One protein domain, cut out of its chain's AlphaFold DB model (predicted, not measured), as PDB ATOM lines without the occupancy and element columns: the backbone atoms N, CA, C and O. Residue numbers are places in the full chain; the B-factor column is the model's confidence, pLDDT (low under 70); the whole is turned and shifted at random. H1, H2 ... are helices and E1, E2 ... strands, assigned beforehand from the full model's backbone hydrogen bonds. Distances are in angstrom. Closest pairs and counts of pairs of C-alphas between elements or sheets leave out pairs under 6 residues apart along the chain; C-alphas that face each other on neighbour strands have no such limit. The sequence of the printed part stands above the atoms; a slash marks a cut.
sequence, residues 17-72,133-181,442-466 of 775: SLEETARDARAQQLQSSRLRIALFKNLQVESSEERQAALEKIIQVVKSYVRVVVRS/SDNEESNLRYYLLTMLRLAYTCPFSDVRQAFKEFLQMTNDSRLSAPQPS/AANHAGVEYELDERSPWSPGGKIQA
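AT A GLANCE: This is residues 17 to 72, 133 to 181 and 442 to 466 of the 775 residues of an uncharacterized protein of Lichtheimia ramosa (UniProt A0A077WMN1). Two helical hairpins, H1 with H2 and H3 with H4, make an up-and-down bundle, each helix running against the one before it; H2, H3 and H4 pack together as the core, while the long H1 meets H2 near its last residues and opens from it as a V. Residues 442 to 459 form a long stretch with no named element, followed by the short H5, residues 460 to 466. The 130 printed residues, mostly helix by class, hold five named helices and one strand, in the order H1 H2 H3 H4 E1 H5. The whole is compact, with a radius of gyration of the C-alphas of 15.6 A, but elongated in outline, 49 by 29 by 28 A.

IN THESE COORDINATES: H1, residues 17 to 41, begins with C-alpha 17 at (-24.251, 76.149, -40.994) and is 35.8 A long. H2, residues 48 to 71, is 34.0 A long. H3, residues 133 to 153, is 30.6 A long, and H4, residues 157 to 171, 21.1 A. E1 is residues 178 to 180. H5, residues 460 to 466, ends with C-alpha 466 at (-7.131, 68.983, -41.141).

HOW THE PARTS SIT: H1 touches H2 with residues 39 to 40 alone, at a steep tilt of 38 degrees; their closest C-alphas, of Leu 39 and Ile 58, are 6.7 A apart. H2 and H3 touch at Tyr 65 and Leu 140, their closest C-alphas, 5.9 A apart. H3 and H4 touch, the closest C-alphas being those of Ala 151 and Arg 160, 4.0 A apart. H2 and H4 touch at a shallow tilt of 13 degrees, the same way, with Leu 55 and Val 159 closest, their C-alphas 7.1 A apart. E1 pairs with no named strand. H3 and H5 only just touch, with 3 pairs of C-alphas within 8 A, the closest those of Asp 134 and Pro 460, 6.6 A. Every O i to N i+4 pair is within hydrogen-bond range in H1, H2, H4 and H5; in H3, 16 of 17 are.

THE WHOLE: The C-alphas of Ser 17 and Ser 48, the two farthest apart, are 49.1 A apart. Residues 73 to 132 and 182 to 441 are not printed, with C-alpha gaps of 7.6 A and 9.2 A. Of the links printed whole, none is long. Mean pLDDT of the printed part is 81.4; residues under 70 include 17 to 25 and 454 to 466.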
ATOM      1  N   SER A  17     -24.138  76.911 -39.740       47.75
ATOM      2  CA  SER A  17     -24.251  76.149 -40.994       47.75
ATOM      3  C   SER A  17     -23.244  74.994 -41.090       47.75
ATOM      4  O   SER A  17     -23.560  73.930 -41.622       47.75
ATOM      5  N   LEU A  18     -22.045  75.170 -40.524       54.03
ATOM      6  CA  LEU A  18     -21.012  74.133 -40.446       54.03
ATOM      7  C   LEU A  18     -21.394  73.024 -39.453       54.03
ATOM      8  O   LEU A  18     -21.165  71.848 -39.715       54.03
ATOM      9  N   GLU A  19     -22.027  73.374 -38.331       55.38
ATOM     10  CA  GLU A  19     -22.570  72.380 -37.399       55.38
ATOM     11  C   GLU A  19     -23.745  71.592 -37.991       55.38
ATOM     12  O   GLU A  19     -23.869  70.394 -37.744       55.38
ATOM     13  N   GLU A  20     -24.623  72.248 -38.750       58.53
ATOM     14  CA  GLU A  20     -25.775  71.606 -39.391       58.53
ATOM     15  C   GLU A  20     -25.334  70.632 -40.493       58.53
ATOM     16  O   GLU A  20     -25.760  69.480 -40.506       58.53
ATOM     17  N   THR A  21     -24.377  71.038 -41.330       61.22
ATOM     18  CA  THR A  21     -23.781  70.169 -42.361       61.22
ATOM     19  C   THR A  21     -23.010  68.984 -41.773       61.22
ATOM     20  O   THR A  21     -23.132  67.873 -42.290       61.22
ATOM     21  N   ALA A  22     -22.280  69.166 -40.666       60.12
ATOM     22  CA  ALA A  22     -21.640  68.060 -39.950       60.12
ATOM     23  C   ALA A  22     -22.672  67.076 -39.368       60.12
ATOM     24  O   ALA A  22     -22.531  65.865 -39.511       60.12
ATOM     25  N   ARG A  23     -23.767  67.573 -38.773       64.38
ATOM     26  CA  ARG A  23     -24.856  66.708 -38.276       64.38
ATOM     27  C   ARG A  23     -25.503  65.889 -39.396       64.38
ATOM     28  O   ARG A  23     -25.790  64.709 -39.186       64.38
ATOM     29  N   ASP A  24     -25.711  66.491 -40.565       68.44
ATOM     30  CA  ASP A  24     -26.284  65.809 -41.728       68.44
ATOM     31  C   ASP A  24     -25.333  64.751 -42.310       68.44
ATOM     32  O   ASP A  24     -25.770  63.636 -42.610       68.44
ATOM     33  N   ALA A  25     -24.032  65.047 -42.399       69.62
ATOM     34  CA  ALA A  25     -23.010  64.077 -42.800       69.62
ATOM     35  C   ALA A  25     -22.973  62.874 -41.840       69.62
ATOM     36  O   ALA A  25     -23.015  61.720 -42.280       69.62
ATOM     37  N   ARG A  26     -23.035  63.126 -40.528       71.38
ATOM     38  CA  ARG A  26     -23.085  62.078 -39.502       71.38
ATOM     39  C   ARG A  26     -24.291  61.178 -39.653       71.38
ATOM     40  O   ARG A  26     -24.192  59.959 -39.515       71.38
ATOM     41  N   ALA A  27     -25.452  61.779 -39.894       75.38
ATOM     42  CA  ALA A  27     -26.694  61.047 -40.072       75.38
ATOM     43  C   ALA A  27     -26.619  60.127 -41.299       75.38
ATOM     44  O   ALA A  27     -27.031  58.967 -41.214       75.38
ATOM     45  N   GLN A  28     -26.031  60.604 -42.401       77.88
ATOM     46  CA  GLN A  28     -25.798  59.807 -43.608       77.88
ATOM     47  C   GLN A  28     -24.799  58.668 -43.368       77.88
ATOM     48  O   GLN A  28     -25.051  57.532 -43.779       77.88
ATOM     49  N   GLN A  29     -23.702  58.931 -42.657       81.25
ATOM     50  CA  GLN A  29     -22.696  57.919 -42.330       81.25
ATOM     51  C   GLN A  29     -23.259  56.847 -41.387       81.25
ATOM     52  O   GLN A  29     -23.104  55.650 -41.620       81.25
ATOM     53  N   LEU A  30     -24.015  57.257 -40.364       83.44
ATOM     54  CA  LEU A  30     -24.723  56.344 -39.467       83.44
ATOM     55  C   LEU A  30     -25.774  55.515 -40.212       83.44
ATOM     56  O   LEU A  30     -25.943  54.328 -39.927       83.44
ATOM     57  N   GLN A  31     -26.488  56.114 -41.166       84.19
ATOM     58  CA  GLN A  31     -27.424  55.389 -42.019       84.19
ATOM     59  C   GLN A  31     -26.695  54.345 -42.875       84.19
ATOM     60  O   GLN A  31     -27.143  53.199 -42.928       84.19
ATOM     61  N   SER A  32     -25.566  54.704 -43.483       86.12
ATOM     62  CA  SER A  32     -24.738  53.796 -44.288       86.12
ATOM     63  C   SER A  32     -24.190  52.638 -43.448       86.12
ATOM     64  O   SER A  32     -24.355  51.474 -43.819       86.12
ATOM     65  N   SER A  33     -23.683  52.933 -42.248       89.69
ATOM     66  CA  SER A  33     -23.253  51.941 -41.258       89.69
ATOM     67  C   SER A  33     -24.385  50.977 -40.882       89.69
ATOM     68  O   SER A  33     -24.234  49.757 -40.967       89.69
ATOM     69  N   ARG A  34     -25.583  51.494 -40.562       88.88
ATOM     70  CA  ARG A  34     -26.766  50.672 -40.241       88.88
ATOM     71  C   ARG A  34     -27.214  49.801 -41.410       88.88
ATOM     72  O   ARG A  34     -27.587  48.650 -41.189       88.88
ATOM     73  N   LEU A  35     -27.178  50.321 -42.636       90.19
ATOM     74  CA  LEU A  35     -27.500  49.559 -43.844       90.19
ATOM     75  C   LEU A  35     -26.489  48.434 -44.075       90.19
ATOM     76  O   LEU A  35     -26.894  47.308 -44.354       90.19
ATOM     77  N   ARG A  36     -25.190  48.708 -43.900       92.88
ATOM     78  CA  ARG A  36     -24.126  47.698 -43.952       92.88
ATOM     79  C   ARG A  36     -24.362  46.613 -42.902       92.88
ATOM     80  O   ARG A  36     -24.442  45.441 -43.261       92.88
ATOM     81  N   ILE A  37     -24.566  46.979 -41.637       91.19
ATOM     82  CA  ILE A  37     -24.850  46.026 -40.549       91.19
ATOM     83  C   ILE A  37     -26.091  45.179 -40.872       91.19
ATOM     84  O   ILE A  37     -26.039  43.955 -40.774       91.19
ATOM     85  N   ALA A  38     -27.188  45.800 -41.313       93.00
ATOM     86  CA  ALA A  38     -28.418  45.093 -41.673       93.00
ATOM     87  C   ALA A  38     -28.231  44.139 -42.864       93.00
ATOM     88  O   ALA A  38     -28.825  43.062 -42.888       93.00
ATOM     89  N   LEU A  39     -27.395  44.510 -43.836       93.88
ATOM     90  CA  LEU A  39     -27.084  43.673 -44.988       93.88
ATOM     91  C   LEU A  39     -26.367  42.385 -44.556       93.88
ATOM     92  O   LEU A  39     -26.824  41.298 -44.909       93.88
ATOM     93  N   PHE A  40     -25.304  42.503 -43.752       95.88
ATOM     94  CA  PHE A  40     -24.536  41.354 -43.254       95.88
ATOM     95  C   PHE A  40     -25.268  40.556 -42.171       95.88
ATOM     96  O   PHE A  40     -25.019  39.361 -42.033       95.88
ATOM     97  N   LYS A  41     -26.215  41.162 -41.441       94.38
ATOM     98  CA  LYS A  41     -27.055  40.454 -40.463       94.38
ATOM     99  C   LYS A  41     -27.829  39.287 -41.085       94.38
ATOM    100  O   LYS A  41     -28.075  38.299 -40.407       94.38
ATOM    101  N   ASN A  42     -28.136  39.343 -42.382       93.31
ATOM    102  CA  ASN A  42     -28.794  38.240 -43.094       93.31
ATOM    103  C   ASN A  42     -27.924  36.971 -43.224       93.31
ATOM    104  O   ASN A  42     -28.426  35.948 -43.672       93.31
ATOM    105  N   LEU A  43     -26.640  37.021 -42.848       94.94
ATOM    106  CA  LEU A  43     -25.773  35.841 -42.750       94.94
ATOM    107  C   LEU A  43     -25.921  35.094 -41.417       94.94
ATOM    108  O   LEU A  43     -25.431  33.974 -41.296       94.94
ATOM    109  N   GLN A  44     -26.577  35.696 -40.418       95.31
ATOM    110  CA  GLN A  44     -26.825  35.100 -39.100       95.31
ATOM    111  C   GLN A  44     -28.048  34.174 -39.161       95.31
ATOM    112  O   GLN A  44     -29.042  34.371 -38.464       95.31
ATOM    113  N   VAL A  45     -27.994  33.186 -40.055       93.31
ATOM    114  CA  VAL A  45     -29.036  32.171 -40.251       93.31
ATOM    115  C   VAL A  45     -28.396  30.789 -40.355       93.31
ATOM    116  O   VAL A  45     -27.326  30.624 -40.943       93.31
ATOM    117  N   GLU A  46     -29.051  29.773 -39.789       89.00
ATOM    118  CA  GLU A  46     -28.555  28.389 -39.828       89.00
ATOM    119  C   GLU A  46     -28.699  27.759 -41.223       89.00
ATOM    120  O   GLU A  46     -27.868  26.941 -41.629       89.00
ATOM    121  N   SER A  47     -29.713  28.177 -41.988       93.12
ATOM    122  CA  SER A  47     -29.988  27.675 -43.337       93.12
ATOM    123  C   SER A  47     -28.915  28.115 -44.336       93.12
ATOM    124  O   SER A  47     -28.744  29.305 -44.601       93.12
ATOM    125  N   SER A  48     -28.224  27.144 -44.941       92.50
ATOM    126  CA  SER A  48     -27.226  27.416 -45.987       92.50
ATOM    127  C   SER A  48     -27.851  28.037 -47.241       92.50
ATOM    128  O   SER A  48     -27.248  28.918 -47.845       92.50
ATOM    129  N   GLU A  49     -29.092  27.678 -47.591       94.19
ATOM    130  CA  GLU A  49     -29.796  28.272 -48.739       94.19
ATOM    131  C   GLU A  49     -30.086  29.766 -48.521       94.19
ATOM    132  O   GLU A  49     -29.874  30.590 -49.414       94.19
ATOM    133  N   GLU A  50     -30.531  30.134 -47.316       95.25
ATOM    134  CA  GLU A  50     -30.783  31.534 -46.966       95.25
ATOM    135  C   GLU A  50     -29.480  32.337 -46.894       95.25
ATOM    136  O   GLU A  50     -29.425  33.454 -47.423       95.25
ATOM    137  N   ARG A  51     -28.409  31.754 -46.326       95.00
ATOM    138  CA  ARG A  51     -27.071  32.368 -46.343       95.00
ATOM    139  C   ARG A  51     -26.575  32.585 -47.764       95.00
ATOM    140  O   ARG A  51     -26.084  33.671 -48.057       95.00
ATOM    141  N   GLN A  52     -26.744  31.614 -48.659       95.88
ATOM    142  CA  GLN A  52     -26.320  31.743 -50.052       95.88
ATOM    143  C   GLN A  52     -27.038  32.905 -50.754       95.88
ATOM    144  O   GLN A  52     -26.398  33.739 -51.397       95.88
ATOM    145  N   ALA A  53     -28.354  33.035 -50.561       95.94
ATOM    146  CA  ALA A  53     -29.114  34.164 -51.096       95.94
ATOM    147  C   ALA A  53     -28.673  35.515 -50.495       95.94
ATOM    148  O   ALA A  53     -28.695  36.545 -51.179       95.94
ATOM    149  N   ALA A  54     -28.274  35.544 -49.220       96.19
ATOM    150  CA  ALA A  54     -27.707  36.731 -48.584       96.19
ATOM    151  C   ALA A  54     -26.313  37.078 -49.141       96.19
ATOM    152  O   ALA A  54     -26.060  38.247 -49.441       96.19
ATOM    153  N   LEU A  55     -25.442  36.083 -49.347       97.25
ATOM    154  CA  LEU A  55     -24.114  36.244 -49.947       97.25
ATOM    155  C   LEU A  55     -24.199  36.843 -51.353       97.25
ATOM    156  O   LEU A  55     -23.496  37.810 -51.647       97.25
ATOM    157  N   GLU A  56     -25.101  36.344 -52.201       95.75
ATOM    158  CA  GLU A  56     -25.315  36.884 -53.549       95.75
ATOM    159  C   GLU A  56     -25.700  38.368 -53.521       95.75
ATOM    160  O   GLU A  56     -25.136  39.176 -54.265       95.75
ATOM    161  N   LYS A  57     -26.612  38.750 -52.616       95.56
ATOM    162  CA  LYS A  57     -27.023  40.151 -52.428       95.56
ATOM    163  C   LYS A  57     -25.862  41.020 -51.952       95.56
ATOM    164  O   LYS A  57     -25.662  42.101 -52.504       95.56
ATOM    165  N   ILE A  58     -25.096  40.559 -50.961       96.81
ATOM    166  CA  ILE A  58     -23.919  41.274 -50.446       96.81
ATOM    167  C   ILE A  58     -22.921  41.508 -51.578       96.81
ATOM    168  O   ILE A  58     -22.569  42.651 -51.865       96.81
ATOM    169  N   ILE A  59     -22.525  40.443 -52.276       95.12
ATOM    170  CA  ILE A  59     -21.561  40.511 -53.374       95.12
ATOM    171  C   ILE A  59     -22.070  41.436 -54.484       95.12
ATOM    172  O   ILE A  59     -21.292  42.208 -55.041       95.12
ATOM    173  N   GLN A  60     -23.366  41.418 -54.807       94.25
ATOM    174  CA  GLN A  60     -23.944  42.319 -55.804       94.25
ATOM    175  C   GLN A  60     -23.841  43.796 -55.393       94.25
ATOM    176  O   GLN A  60     -23.466  44.627 -56.225       94.25
ATOM    177  N   VAL A  61     -24.145  44.120 -54.131       93.62
ATOM    178  CA  VAL A  61     -24.030  45.484 -53.586       93.62
ATOM    179  C   VAL A  61     -22.573  45.944 -53.610       93.62
ATOM    180  O   VAL A  61     -22.269  47.007 -54.154       93.62
ATOM    181  N   VAL A  62     -21.640  45.123 -53.130       92.56
ATOM    182  CA  VAL A  62     -20.214  45.485 -53.127       92.56
ATOM    183  C   VAL A  62     -19.679  45.624 -54.558       92.56
ATOM    184  O   VAL A  62     -18.996  46.598 -54.863       92.56
ATOM    185  N   LYS A  63     -20.088  44.758 -55.500       91.06
ATOM    186  CA  LYS A  63     -19.774  44.912 -56.938       91.06
ATOM    187  C   LYS A  63     -20.329  46.203 -57.541       91.06
ATOM    188  O   LYS A  63     -19.753  46.704 -58.507       91.06
ATOM    189  N   SER A  64     -21.458  46.732 -57.056       90.44
ATOM    190  CA  SER A  64     -21.904  48.059 -57.493       90.44
ATOM    191  C   SER A  64     -20.961  49.155 -57.017       90.44
ATOM    192  O   SER A  64     -20.508  49.905 -57.875       90.44
ATOM    193  N   TYR A  65     -20.568  49.170 -55.740       88.50
ATOM    194  CA  TYR A  65     -19.596  50.139 -55.221       88.50
ATOM    195  C   TYR A  65     -18.251  50.055 -55.957       88.50
ATOM    196  O   TYR A  65     -17.767  51.062 -56.462       88.50
ATOM    197  N   VAL A  66     -17.709  48.845 -56.151       86.94
ATOM    198  CA  VAL A  66     -16.475  48.620 -56.931       86.94
ATOM    199  C   VAL A  66     -16.578  49.213 -58.338       86.94
ATOM    200  O   VAL A  66     -15.653  49.870 -58.808       86.94
ATOM    201  N   ARG A  67     -17.705  49.013 -59.036       86.81
ATOM    202  CA  ARG A  67     -17.890  49.562 -60.389       86.81
ATOM    203  C   ARG A  67     -17.949  51.081 -60.412       86.81
ATOM    204  O   ARG A  67     -17.555  51.637 -61.431       86.81
ATOM    205  N   VAL A  68     -18.480  51.724 -59.374       85.06
ATOM    206  CA  VAL A  68     -18.546  53.187 -59.326       85.06
ATOM    207  C   VAL A  68     -17.158  53.762 -59.052       85.06
ATOM    208  O   VAL A  68     -16.674  54.543 -59.869       85.06
ATOM    209  N   VAL A  69     -16.461  53.256 -58.031       82.31
ATOM    210  CA  VAL A  69     -15.104  53.701 -57.670       82.31
ATOM    211  C   VAL A  69     -14.123  53.510 -58.836       82.31
ATOM    212  O   VAL A  69     -13.454  54.454 -59.237       82.31
ATOM    213  N   VAL A  70     -14.116  52.343 -59.494       80.00
ATOM    214  CA  VAL A  70     -13.203  52.062 -60.630       80.00
ATOM    215  C   VAL A  70     -13.534  52.867 -61.898       80.00
ATOM    216  O   VAL A  70     -12.680  53.020 -62.771       80.00
ATOM    217  N   ARG A  71     -14.778  53.340 -62.060       71.31
ATOM    218  CA  ARG A  71     -15.190  54.159 -63.218       71.31
ATOM    219  C   ARG A  71     -15.028  55.655 -62.979       71.31
ATOM    220  O   ARG A  71     -15.124  56.401 -63.953       71.31
ATOM    221  N   SER A  72     -14.811  56.083 -61.737       57.62
ATOM    222  CA  SER A  72     -14.565  57.484 -61.420       57.62
ATOM    223  C   SER A  72     -13.243  57.917 -62.070       57.62
ATOM    224  O   SER A  72     -12.198  57.353 -61.740       57.62
ATOM    225  N   SER A 133     -18.072  61.142 -54.413       57.06
ATOM    226  CA  SER A 133     -17.087  60.114 -54.791       57.06
ATOM    227  C   SER A 133     -16.286  59.608 -53.581       57.06
ATOM    228  O   SER A 133     -16.077  58.401 -53.440       57.06
ATOM    229  N   ASP A 134     -15.894  60.504 -52.670       61.28
ATOM    230  CA  ASP A 134     -15.128  60.157 -51.459       61.28
ATOM    231  C   ASP A 134     -15.958  59.318 -50.471       61.28
ATOM    232  O   ASP A 134     -15.444  58.430 -49.778       61.28
ATOM    233  N   ASN A 135     -17.269  59.572 -50.421       70.56
ATOM    234  CA  ASN A 135     -18.193  58.809 -49.592       70.56
ATOM    235  C   ASN A 135     -18.348  57.370 -50.115       70.56
ATOM    236  O   ASN A 135     -18.369  56.415 -49.339       70.56
ATOM    237  N   GLU A 136     -18.420  57.173 -51.432       79.38
ATOM    238  CA  GLU A 136     -18.538  55.839 -52.029       79.38
ATOM    239  C   GLU A 136     -17.271  54.990 -51.857       79.38
ATOM    240  O   GLU A 136     -17.378  53.794 -51.568       79.38
ATOM    241  N   GLU A 137     -16.084  55.592 -51.966       81.69
ATOM    242  CA  GLU A 137     -14.806  54.920 -51.703       81.69
ATOM    243  C   GLU A 137     -14.676  54.505 -50.230       81.69
ATOM    244  O   GLU A 137     -14.338  53.357 -49.921       81.69
ATOM    245  N   SER A 138     -15.047  55.400 -49.312       80.81
ATOM    246  CA  SER A 138     -15.058  55.119 -47.871       80.81
ATOM    247  C   SER A 138     -16.033  53.997 -47.517       80.81
ATOM    248  O   SER A 138     -15.687  53.064 -46.791       80.81
ATOM    249  N   ASN A 139     -17.244  54.029 -48.078       85.56
ATOM    250  CA  ASN A 139     -18.218  52.956 -47.896       85.56
ATOM    251  C   ASN A 139     -17.693  51.626 -48.447       85.56
ATOM    252  O   ASN A 139     -17.788  50.605 -47.761       85.56
ATOM    253  N   LEU A 140     -17.092  51.619 -49.645       89.50
ATOM    254  CA  LEU A 140     -16.482  50.420 -50.221       89.50
ATOM    255  C   LEU A 140     -15.410  49.835 -49.295       89.50
ATOM    256  O   LEU A 140     -15.430  48.630 -49.040       89.50
ATOM    257  N   ARG A 141     -14.522  50.669 -48.740       89.38
ATOM    258  CA  ARG A 141     -13.515  50.242 -47.757       89.38
ATOM    259  C   ARG A 141     -14.164  49.522 -46.579       89.38
ATOM    260  O   ARG A 141     -13.768  48.406 -46.252       89.38
ATOM    261  N   TYR A 142     -15.197  50.106 -45.979       91.50
ATOM    262  CA  TYR A 142     -15.912  49.501 -44.857       91.50
ATOM    263  C   TYR A 142     -16.622  48.189 -45.225       91.50
ATOM    264  O   TYR A 142     -16.691  47.283 -44.392       91.50
ATOM    265  N   TYR A 143     -17.120  48.033 -46.455       94.19
ATOM    266  CA  TYR A 143     -17.606  46.739 -46.945       94.19
ATOM    267  C   TYR A 143     -16.478  45.707 -47.044       94.19
ATOM    268  O   TYR A 143     -16.640  44.593 -46.547       94.19
ATOM    269  N   LEU A 144     -15.340  46.075 -47.640       94.12
ATOM    270  CA  LEU A 144     -14.191  45.181 -47.811       94.12
ATOM    271  C   LEU A 144     -13.597  44.740 -46.467       94.12
ATOM    272  O   LEU A 144     -13.280  43.565 -46.321       94.12
ATOM    273  N   LEU A 145     -13.519  45.629 -45.473       94.38
ATOM    274  CA  LEU A 145     -13.077  45.280 -44.117       94.38
ATOM    275  C   LEU A 145     -14.031  44.290 -43.437       94.38
ATOM    276  O   LEU A 145     -13.590  43.286 -42.878       94.38
ATOM    277  N   THR A 146     -15.348  44.502 -43.539       95.62
ATOM    278  CA  THR A 146     -16.324  43.538 -43.004       95.62
ATOM    279  C   THR A 146     -16.210  42.179 -43.699       95.62
ATOM    280  O   THR A 146     -16.286  41.145 -43.032       95.62
ATOM    281  N   MET A 147     -16.010  42.162 -45.021       96.75
ATOM    282  CA  MET A 147     -15.787  40.925 -45.779       96.75
ATOM    283  C   MET A 147     -14.481  40.243 -45.372       96.75
ATOM    284  O   MET A 147     -14.493  39.030 -45.193       96.75
ATOM    285  N   LEU A 148     -13.396  40.999 -45.165       95.94
ATOM    286  CA  LEU A 148     -12.118  40.478 -44.683       95.94
ATOM    287  C   LEU A 148     -12.291  39.784 -43.335       95.94
ATOM    288  O   LEU A 148     -11.927  38.620 -43.203       95.94
ATOM    289  N   ARG A 149     -12.920  40.438 -42.352       95.75
ATOM    290  CA  ARG A 149     -13.189  39.799 -41.058       95.75
ATOM    291  C   ARG A 149     -13.975  38.498 -41.233       95.75
ATOM    292  O   ARG A 149     -13.562  37.454 -40.735       95.75
ATOM    293  N   LEU A 150     -15.090  38.538 -41.963       96.38
ATOM    294  CA  LEU A 150     -15.954  37.367 -42.148       96.38
ATOM    295  C   LEU A 150     -15.304  36.252 -42.980       96.38
ATOM    296  O   LEU A 150     -15.657  35.093 -42.790       96.38
ATOM    297  N   ALA A 151     -14.334  36.568 -43.839       95.50
ATOM    298  CA  ALA A 151     -13.565  35.587 -44.598       95.50
ATOM    299  C   ALA A 151     -12.738  34.650 -43.696       95.50
ATOM    300  O   ALA A 151     -12.444  33.523 -44.097       95.50
ATOM    301  N   TYR A 152     -12.391  35.085 -42.479       93.12
ATOM    302  CA  TYR A 152     -11.513  34.337 -41.573       93.12
ATOM    303  C   TYR A 152     -12.146  33.991 -40.221       93.12
ATOM    304  O   TYR A 152     -11.814  32.948 -39.667       93.12
ATOM    305  N   THR A 153     -13.067  34.806 -39.692       93.06
ATOM    306  CA  THR A 153     -13.644  34.599 -38.346       93.06
ATOM    307  C   THR A 153     -15.110  34.175 -38.342       93.06
ATOM    308  O   THR A 153     -15.661  33.889 -37.278       93.06
ATOM    309  N   CYS A 154     -15.776  34.105 -39.504       93.88
ATOM    310  CA  CYS A 154     -17.139  33.576 -39.569       93.88
ATOM    311  C   CYS A 154     -17.131  32.061 -39.303       93.88
ATOM    312  O   CYS A 154     -16.334  31.370 -39.936       93.88
ATOM    313  N   PRO A 155     -18.018  31.512 -38.451       92.62
ATOM    314  CA  PRO A 155     -18.123  30.065 -38.229       92.62
ATOM    315  C   PRO A 155     -18.587  29.268 -39.456       92.62
ATOM    316  O   PRO A 155     -18.315  28.074 -39.552       92.62
ATOM    317  N   PHE A 156     -19.257  29.906 -40.419       92.88
ATOM    318  CA  PHE A 156     -19.783  29.230 -41.603       92.88
ATOM    319  C   PHE A 156     -18.764  29.212 -42.753       92.88
ATOM    320  O   PHE A 156     -18.315  30.263 -43.215       92.88
ATOM    321  N   SER A 157     -18.400  28.014 -43.224       91.94
ATOM    322  CA  SER A 157     -17.392  27.827 -44.279       91.94
ATOM    323  C   SER A 157     -17.821  28.391 -45.634       91.94
ATOM    324  O   SER A 157     -16.996  28.980 -46.326       91.94
ATOM    325  N   ASP A 158     -19.108  28.298 -45.979       93.06
ATOM    326  CA  ASP A 158     -19.683  28.878 -47.202       93.06
ATOM    327  C   ASP A 158     -19.470  30.402 -47.275       93.06
ATOM    328  O   ASP A 158     -19.036  30.930 -48.301       93.06
ATOM    329  N   VAL A 159     -19.685  31.107 -46.161       95.56
ATOM    330  CA  VAL A 159     -19.413  32.546 -46.031       95.56
ATOM    331  C   VAL A 159     -17.922  32.841 -46.177       95.56
ATOM    332  O   VAL A 159     -17.548  33.750 -46.924       95.56
ATOM    333  N   ARG A 160     -17.065  32.075 -45.485       94.81
ATOM    334  CA  ARG A 160     -15.609  32.264 -45.545       94.81
ATOM    335  C   ARG A 160     -15.088  32.114 -46.968       94.81
ATOM    336  O   ARG A 160     -14.397  33.004 -47.461       94.81
ATOM    337  N   GLN A 161     -15.449  31.020 -47.635       94.00
ATOM    338  CA  GLN A 161     -15.017  30.720 -48.994       94.00
ATOM    339  C   GLN A 161     -15.464  31.813 -49.973       94.00
ATOM    340  O   GLN A 161     -14.632  32.371 -50.687       94.00
ATOM    341  N   ALA A 162     -16.748  32.191 -49.951       95.88
ATOM    342  CA  ALA A 162     -17.287  33.203 -50.856       95.88
ATOM    343  C   ALA A 162     -16.578  34.563 -50.722       95.88
ATOM    344  O   ALA A 162     -16.318  35.239 -51.722       95.88
ATOM    345  N   PHE A 163     -16.245  34.984 -49.497       96.50
ATOM    346  CA  PHE A 163     -15.537  36.245 -49.276       96.50
ATOM    347  C   PHE A 163     -14.039  36.163 -49.576       96.50
ATOM    348  O   PHE A 163     -13.517  37.119 -50.150       96.50
ATOM    349  N   LYS A 164     -13.362  35.042 -49.287       94.50
ATOM    350  CA  LYS A 164     -11.972  34.816 -49.726       94.50
ATOM    351  C   LYS A 164     -11.863  34.903 -51.251       94.50
ATOM    352  O   LYS A 164     -11.037  35.659 -51.757       94.50
ATOM    353  N   GLU A 165     -12.741  34.205 -51.975       94.25
ATOM    354  CA  GLU A 165     -12.796  34.243 -53.442       94.25
ATOM    355  C   GLU A 165     -13.045  35.670 -53.954       94.25
ATOM    356  O   GLU A 165     -12.338  36.155 -54.838       94.25
ATOM    357  N   PHE A 166     -14.005  36.392 -53.367       94.50
ATOM    358  CA  PHE A 166     -14.296  37.767 -53.773       94.50
ATOM    359  C   PHE A 166     -13.121  38.731 -53.545       94.50
ATOM    360  O   PHE A 166     -12.830  39.566 -54.407       94.50
ATOM    361  N   LEU A 167     -12.450  38.641 -52.394       92.12
ATOM    362  CA  LEU A 167     -11.307  39.495 -52.061       92.12
ATOM    363  C   LEU A 167     -10.117  39.216 -52.987       92.12
ATOM    364  O   LEU A 167      -9.499  40.164 -53.467       92.12
ATOM    365  N   GLN A 168      -9.861  37.946 -53.320       90.00
ATOM    366  CA  GLN A 168      -8.851  37.556 -54.310       90.00
ATOM    367  C   GLN A 168      -9.156  38.154 -55.692       90.00
ATOM    368  O   GLN A 168      -8.314  38.847 -56.256       90.00
ATOM    369  N   MET A 169     -10.391  38.000 -56.188       86.62
ATOM    370  CA  MET A 169     -10.812  38.595 -57.468       86.62
ATOM    371  C   MET A 169     -10.704  40.126 -57.482       86.62
ATOM    372  O   MET A 169     -10.485  40.729 -58.533       86.62
ATOM    373  N   THR A 170     -10.911  40.770 -56.332       83.00
ATOM    374  CA  THR A 170     -10.797  42.227 -56.207       83.00
ATOM    375  C   THR A 170      -9.335  42.663 -56.269       83.00
ATOM    376  O   THR A 170      -9.054  43.664 -56.918       83.00
ATOM    377  N   ASN A 171      -8.410  41.892 -55.695       77.62
ATOM    378  CA  ASN A 171      -6.977  42.180 -55.728       77.62
ATOM    379  C   ASN A 171      -6.362  42.057 -57.138       77.62
ATOM    380  O   ASN A 171      -5.430  42.782 -57.470       77.62
ATOM    381  N   ASP A 172      -6.913  41.179 -57.982       71.06
ATOM    382  CA  ASP A 172      -6.539  41.066 -59.404       71.06
ATOM    383  C   ASP A 172      -7.047  42.251 -60.249       71.06
ATOM    384  O   ASP A 172      -6.616  42.474 -61.386       71.06
ATOM    385  N   SER A 173      -8.004  43.016 -59.717       68.62
ATOM    386  CA  SER A 173      -8.486  44.252 -60.324       68.62
ATOM    387  C   SER A 173      -7.600  45.436 -59.906       68.62
ATOM    388  O   SER A 173      -6.742  45.317 -59.043       68.62
ATOM    389  N   ARG A 174      -7.781  46.625 -60.493       68.25
ATOM    390  CA  ARG A 174      -6.973  47.826 -60.163       68.25
ATOM    391  C   ARG A 174      -7.126  48.337 -58.709       68.25
ATOM    392  O   ARG A 174      -6.598  49.399 -58.400       68.25
ATOM    393  N   LEU A 175      -7.842  47.618 -57.842       77.12
ATOM    394  CA  LEU A 175      -8.079  47.939 -56.434       77.12
ATOM    395  C   LEU A 175      -7.267  47.002 -55.531       77.12
ATOM    396  O   LEU A 175      -7.346  45.788 -55.681       77.12
ATOM    397  N   SER A 176      -6.556  47.547 -54.543       81.19
ATOM    398  CA  SER A 176      -5.920  46.721 -53.510       81.19
ATOM    399  C   SER A 176      -6.975  46.278 -52.495       81.19
ATOM    400  O   SER A 176      -7.601  47.117 -51.848       81.19
ATOM    401  N   ALA A 177      -7.171  44.970 -52.328       85.44
ATOM    402  CA  ALA A 177      -8.015  44.440 -51.254       85.44
ATOM    403  C   ALA A 177      -7.233  44.410 -49.923       85.44
ATOM    404  O   ALA A 177      -6.021  44.170 -49.955       85.44
ATOM    405  N   PRO A 178      -7.888  44.638 -48.766       90.44
ATOM    406  CA  PRO A 178      -7.216  44.554 -47.473       90.44
ATOM    407  C   PRO A 178      -6.835  43.097 -47.170       90.44
ATOM    408  O   PRO A 178      -7.591  42.174 -47.483       90.44
ATOM    409  N   GLN A 179      -5.665  42.900 -46.567       89.75
ATOM    410  CA  GLN A 179      -5.111  41.601 -46.178       89.75
ATOM    411  C   GLN A 179      -4.981  41.507 -44.656       89.75
ATOM    412  O   GLN A 179      -4.733  42.527 -44.012       89.75
ATOM    413  N   PRO A 180      -5.136  40.312 -44.063       90.94
ATOM    414  CA  PRO A 180      -5.032  40.152 -42.618       90.94
ATOM    415  C   PRO A 180      -3.581  40.349 -42.160       90.94
ATOM    416  O   PRO A 180      -2.676  39.714 -42.698       90.94
ATOM    417  N   SER A 181      -3.358  41.175 -41.134       88.62
ATOM    418  CA  SER A 181      -2.031  41.325 -40.510       88.62
ATOM    419  C   SER A 181      -1.628  40.081 -39.727       88.62
ATOM    420  O   SER A 181      -0.448  39.746 -39.650       88.62
ATOM    421  N   ALA A 442       0.896  51.005 -42.792       47.44
ATOM    422  CA  ALA A 442      -0.201  50.172 -42.280       47.44
ATOM    423  C   ALA A 442      -0.723  50.661 -40.912       47.44
ATOM    424  O   ALA A 442      -1.906  50.520 -40.594       47.44
ATOM    425  N   ALA A 443       0.132  51.325 -40.123       48.59
ATOM    426  CA  ALA A 443      -0.245  51.960 -38.861       48.59
ATOM    427  C   ALA A 443      -1.214  53.149 -39.031       48.59
ATOM    428  O   ALA A 443      -1.874  53.538 -38.064       48.59
ATOM    429  N   ASN A 444      -1.344  53.716 -40.236       54.56
ATOM    430  CA  ASN A 444      -2.151  54.915 -40.500       54.56
ATOM    431  C   ASN A 444      -3.599  54.608 -40.901       54.56
ATOM    432  O   ASN A 444      -4.411  55.520 -41.077       54.56
ATOM    433  N   HIS A 445      -3.964  53.330 -41.005       67.56
ATOM    434  CA  HIS A 445      -5.253  52.948 -41.562       67.56
ATOM    435  C   HIS A 445      -6.338  52.808 -40.506       67.56
ATOM    436  O   HIS A 445      -6.343  51.888 -39.695       67.56
ATOM    437  N   ALA A 446      -7.307  53.722 -40.563       76.31
ATOM    438  CA  ALA A 446      -8.517  53.678 -39.756       76.31
ATOM    439  C   ALA A 446      -9.341  52.406 -40.036       76.31
ATOM    440  O   ALA A 446      -9.710  52.122 -41.179       76.31
ATOM    441  N   GLY A 447      -9.622  51.619 -38.999       88.06
ATOM    442  CA  GLY A 447     -10.541  50.486 -39.074       88.06
ATOM    443  C   GLY A 447     -12.014  50.889 -38.963       88.06
ATOM    444  O   GLY A 447     -12.367  52.071 -38.927       88.06
ATOM    445  N   VAL A 448     -12.898  49.891 -38.903       91.06
ATOM    446  CA  VAL A 448     -14.355  50.090 -38.781       91.06
ATOM    447  C   VAL A 448     -14.768  50.837 -37.508       91.06
ATOM    448  O   VAL A 448     -15.834  51.442 -37.477       91.06
ATOM    449  N   GLU A 449     -13.939  50.823 -36.468       91.00
ATOM    450  CA  GLU A 449     -14.117  51.556 -35.213       91.00
ATOM    451  C   GLU A 449     -14.088  53.078 -35.388       91.00
ATOM    452  O   GLU A 449     -14.642  53.785 -34.552       91.00
ATOM    453  N   TYR A 450     -13.524  53.585 -36.488       87.81
ATOM    454  CA  TYR A 450     -13.510  55.011 -36.827       87.81
ATOM    455  C   TYR A 450     -14.603  55.412 -37.833       87.81
ATOM    456  O   TYR A 450     -14.710  56.588 -38.164       87.81
ATOM    457  N   GLU A 451     -15.451  54.479 -38.299       86.88
ATOM    458  CA  GLU A 451     -16.481  54.747 -39.326       86.88
ATOM    459  C   GLU A 451     -17.398  55.920 -38.973       86.88
ATOM    460  O   GLU A 451     -17.836  56.652 -39.858       86.88
ATOM    461  N   LEU A 452     -17.703  56.074 -37.685       84.81
ATOM    462  CA  LEU A 452     -18.613  57.086 -37.154       84.81
ATOM    463  C   LEU A 452     -17.868  58.215 -36.416       84.81
ATOM    464  O   LEU A 452     -18.503  59.003 -35.712       84.81
ATOM    465  N   ASP A 453     -16.541  58.281 -36.557       80.56
ATOM    466  CA  ASP A 453     -15.680  59.318 -35.985       80.56
ATOM    467  C   ASP A 453     -15.320  60.356 -37.062       80.56
ATOM    468  O   ASP A 453     -14.345  60.229 -37.807       80.56
ATOM    469  N   GLU A 454     -16.148  61.394 -37.173       62.31
ATOM    470  CA  GLU A 454     -16.051  62.421 -38.223       62.31
ATOM    471  C   GLU A 454     -14.774  63.262 -38.150       62.31
ATOM    472  O   GLU A 454     -14.368  63.854 -39.148       62.31
ATOM    473  N   ARG A 455     -14.153  63.317 -36.966       60.38
ATOM    474  CA  ARG A 455     -12.977  64.148 -36.677       60.38
ATOM    475  C   ARG A 455     -11.674  63.364 -36.716       60.38
ATOM    476  O   ARG A 455     -10.613  63.951 -36.515       60.38
ATOM    477  N   SER A 456     -11.732  62.062 -36.999       57.84
ATOM    478  CA  SER A 456     -10.531  61.302 -37.321       57.84
ATOM    479  C   SER A 456      -9.844  61.970 -38.521       57.84
ATOM    480  O   SER A 456     -10.508  62.171 -39.542       57.84
ATOM    481  N   PRO A 457      -8.532  62.284 -38.460       47.62
ATOM    482  CA  PRO A 457      -7.773  62.837 -39.594       47.62
ATOM    483  C   PRO A 457      -7.882  61.996 -40.877       47.62
ATOM    484  O   PRO A 457      -7.549  62.449 -41.968       47.62
ATOM    485  N   TRP A 458      -8.345  60.758 -40.720       48.34
ATOM    486  CA  TRP A 458      -8.440  59.714 -41.725       48.34
ATOM    487  C   TRP A 458      -9.882  59.471 -42.210       48.34
ATOM    488  O   TRP A 458     -10.087  58.643 -43.096       48.34
ATOM    489  N   SER A 459     -10.871  60.185 -41.657       48.50
ATOM    490  CA  SER A 459     -12.243  60.259 -42.179       48.50
ATOM    491  C   SER A 459     -12.326  61.329 -43.279       48.50
ATOM    492  O   SER A 459     -11.657  62.357 -43.152       48.50
ATOM    493  N   PRO A 460     -13.159  61.170 -44.329       42.94
ATOM    494  CA  PRO A 460     -13.269  62.152 -45.416       42.94
ATOM    495  C   PRO A 460     -13.502  63.592 -44.928       42.94
ATOM    496  O   PRO A 460     -12.842  64.516 -45.391       42.94
ATOM    497  N   GLY A 461     -14.363  63.780 -43.920       43.78
ATOM    498  CA  GLY A 461     -14.614  65.090 -43.301       43.78
ATOM    499  C   GLY A 461     -13.452  65.622 -42.449       43.78
ATOM    500  O   GLY A 461     -13.157  66.816 -42.483       43.78
ATOM    501  N   GLY A 462     -12.749  64.743 -41.731       47.72
ATOM    502  CA  GLY A 462     -11.602  65.110 -40.898       47.72
ATOM    503  C   GLY A 462     -10.355  65.449 -41.713       47.72
ATOM    504  O   GLY A 462      -9.611  66.348 -41.328       47.72
ATOM    505  N   LYS A 463     -10.169  64.822 -42.882       47.34
ATOM    506  CA  LYS A 463      -9.101  65.160 -43.832       47.34
ATOM    507  C   LYS A 463      -9.286  66.571 -44.396       47.34
ATOM    508  O   LYS A 463      -8.358  67.368 -44.334       47.34
ATOM    509  N   ILE A 464     -10.508  66.927 -44.808       50.88
ATOM    510  CA  ILE A 464     -10.854  68.291 -45.252       50.88
ATOM    511  C   ILE A 464     -10.586  69.307 -44.138       50.88
ATOM    512  O   ILE A 464     -10.002  70.358 -44.383       50.88
ATOM    513  N   GLN A 465     -10.986  69.003 -42.902       48.06
ATOM    514  CA  GLN A 465     -10.821  69.917 -41.774       48.06
ATOM    515  C   GLN A 465      -9.352  70.057 -41.345       48.06
ATOM    516  O   GLN A 465      -8.918  71.164 -41.032       48.06
ATOM    517  N   ALA A 466      -8.569  68.976 -41.393       46.75
ATOM    518  CA  ALA A 466      -7.131  68.983 -41.141       46.75
ATOM    519  C   ALA A 466      -6.361  69.728 -42.240       46.75
ATOM    520  O   ALA A 466      -5.471  70.516 -41.928       46.75
TER     521      ALA A 466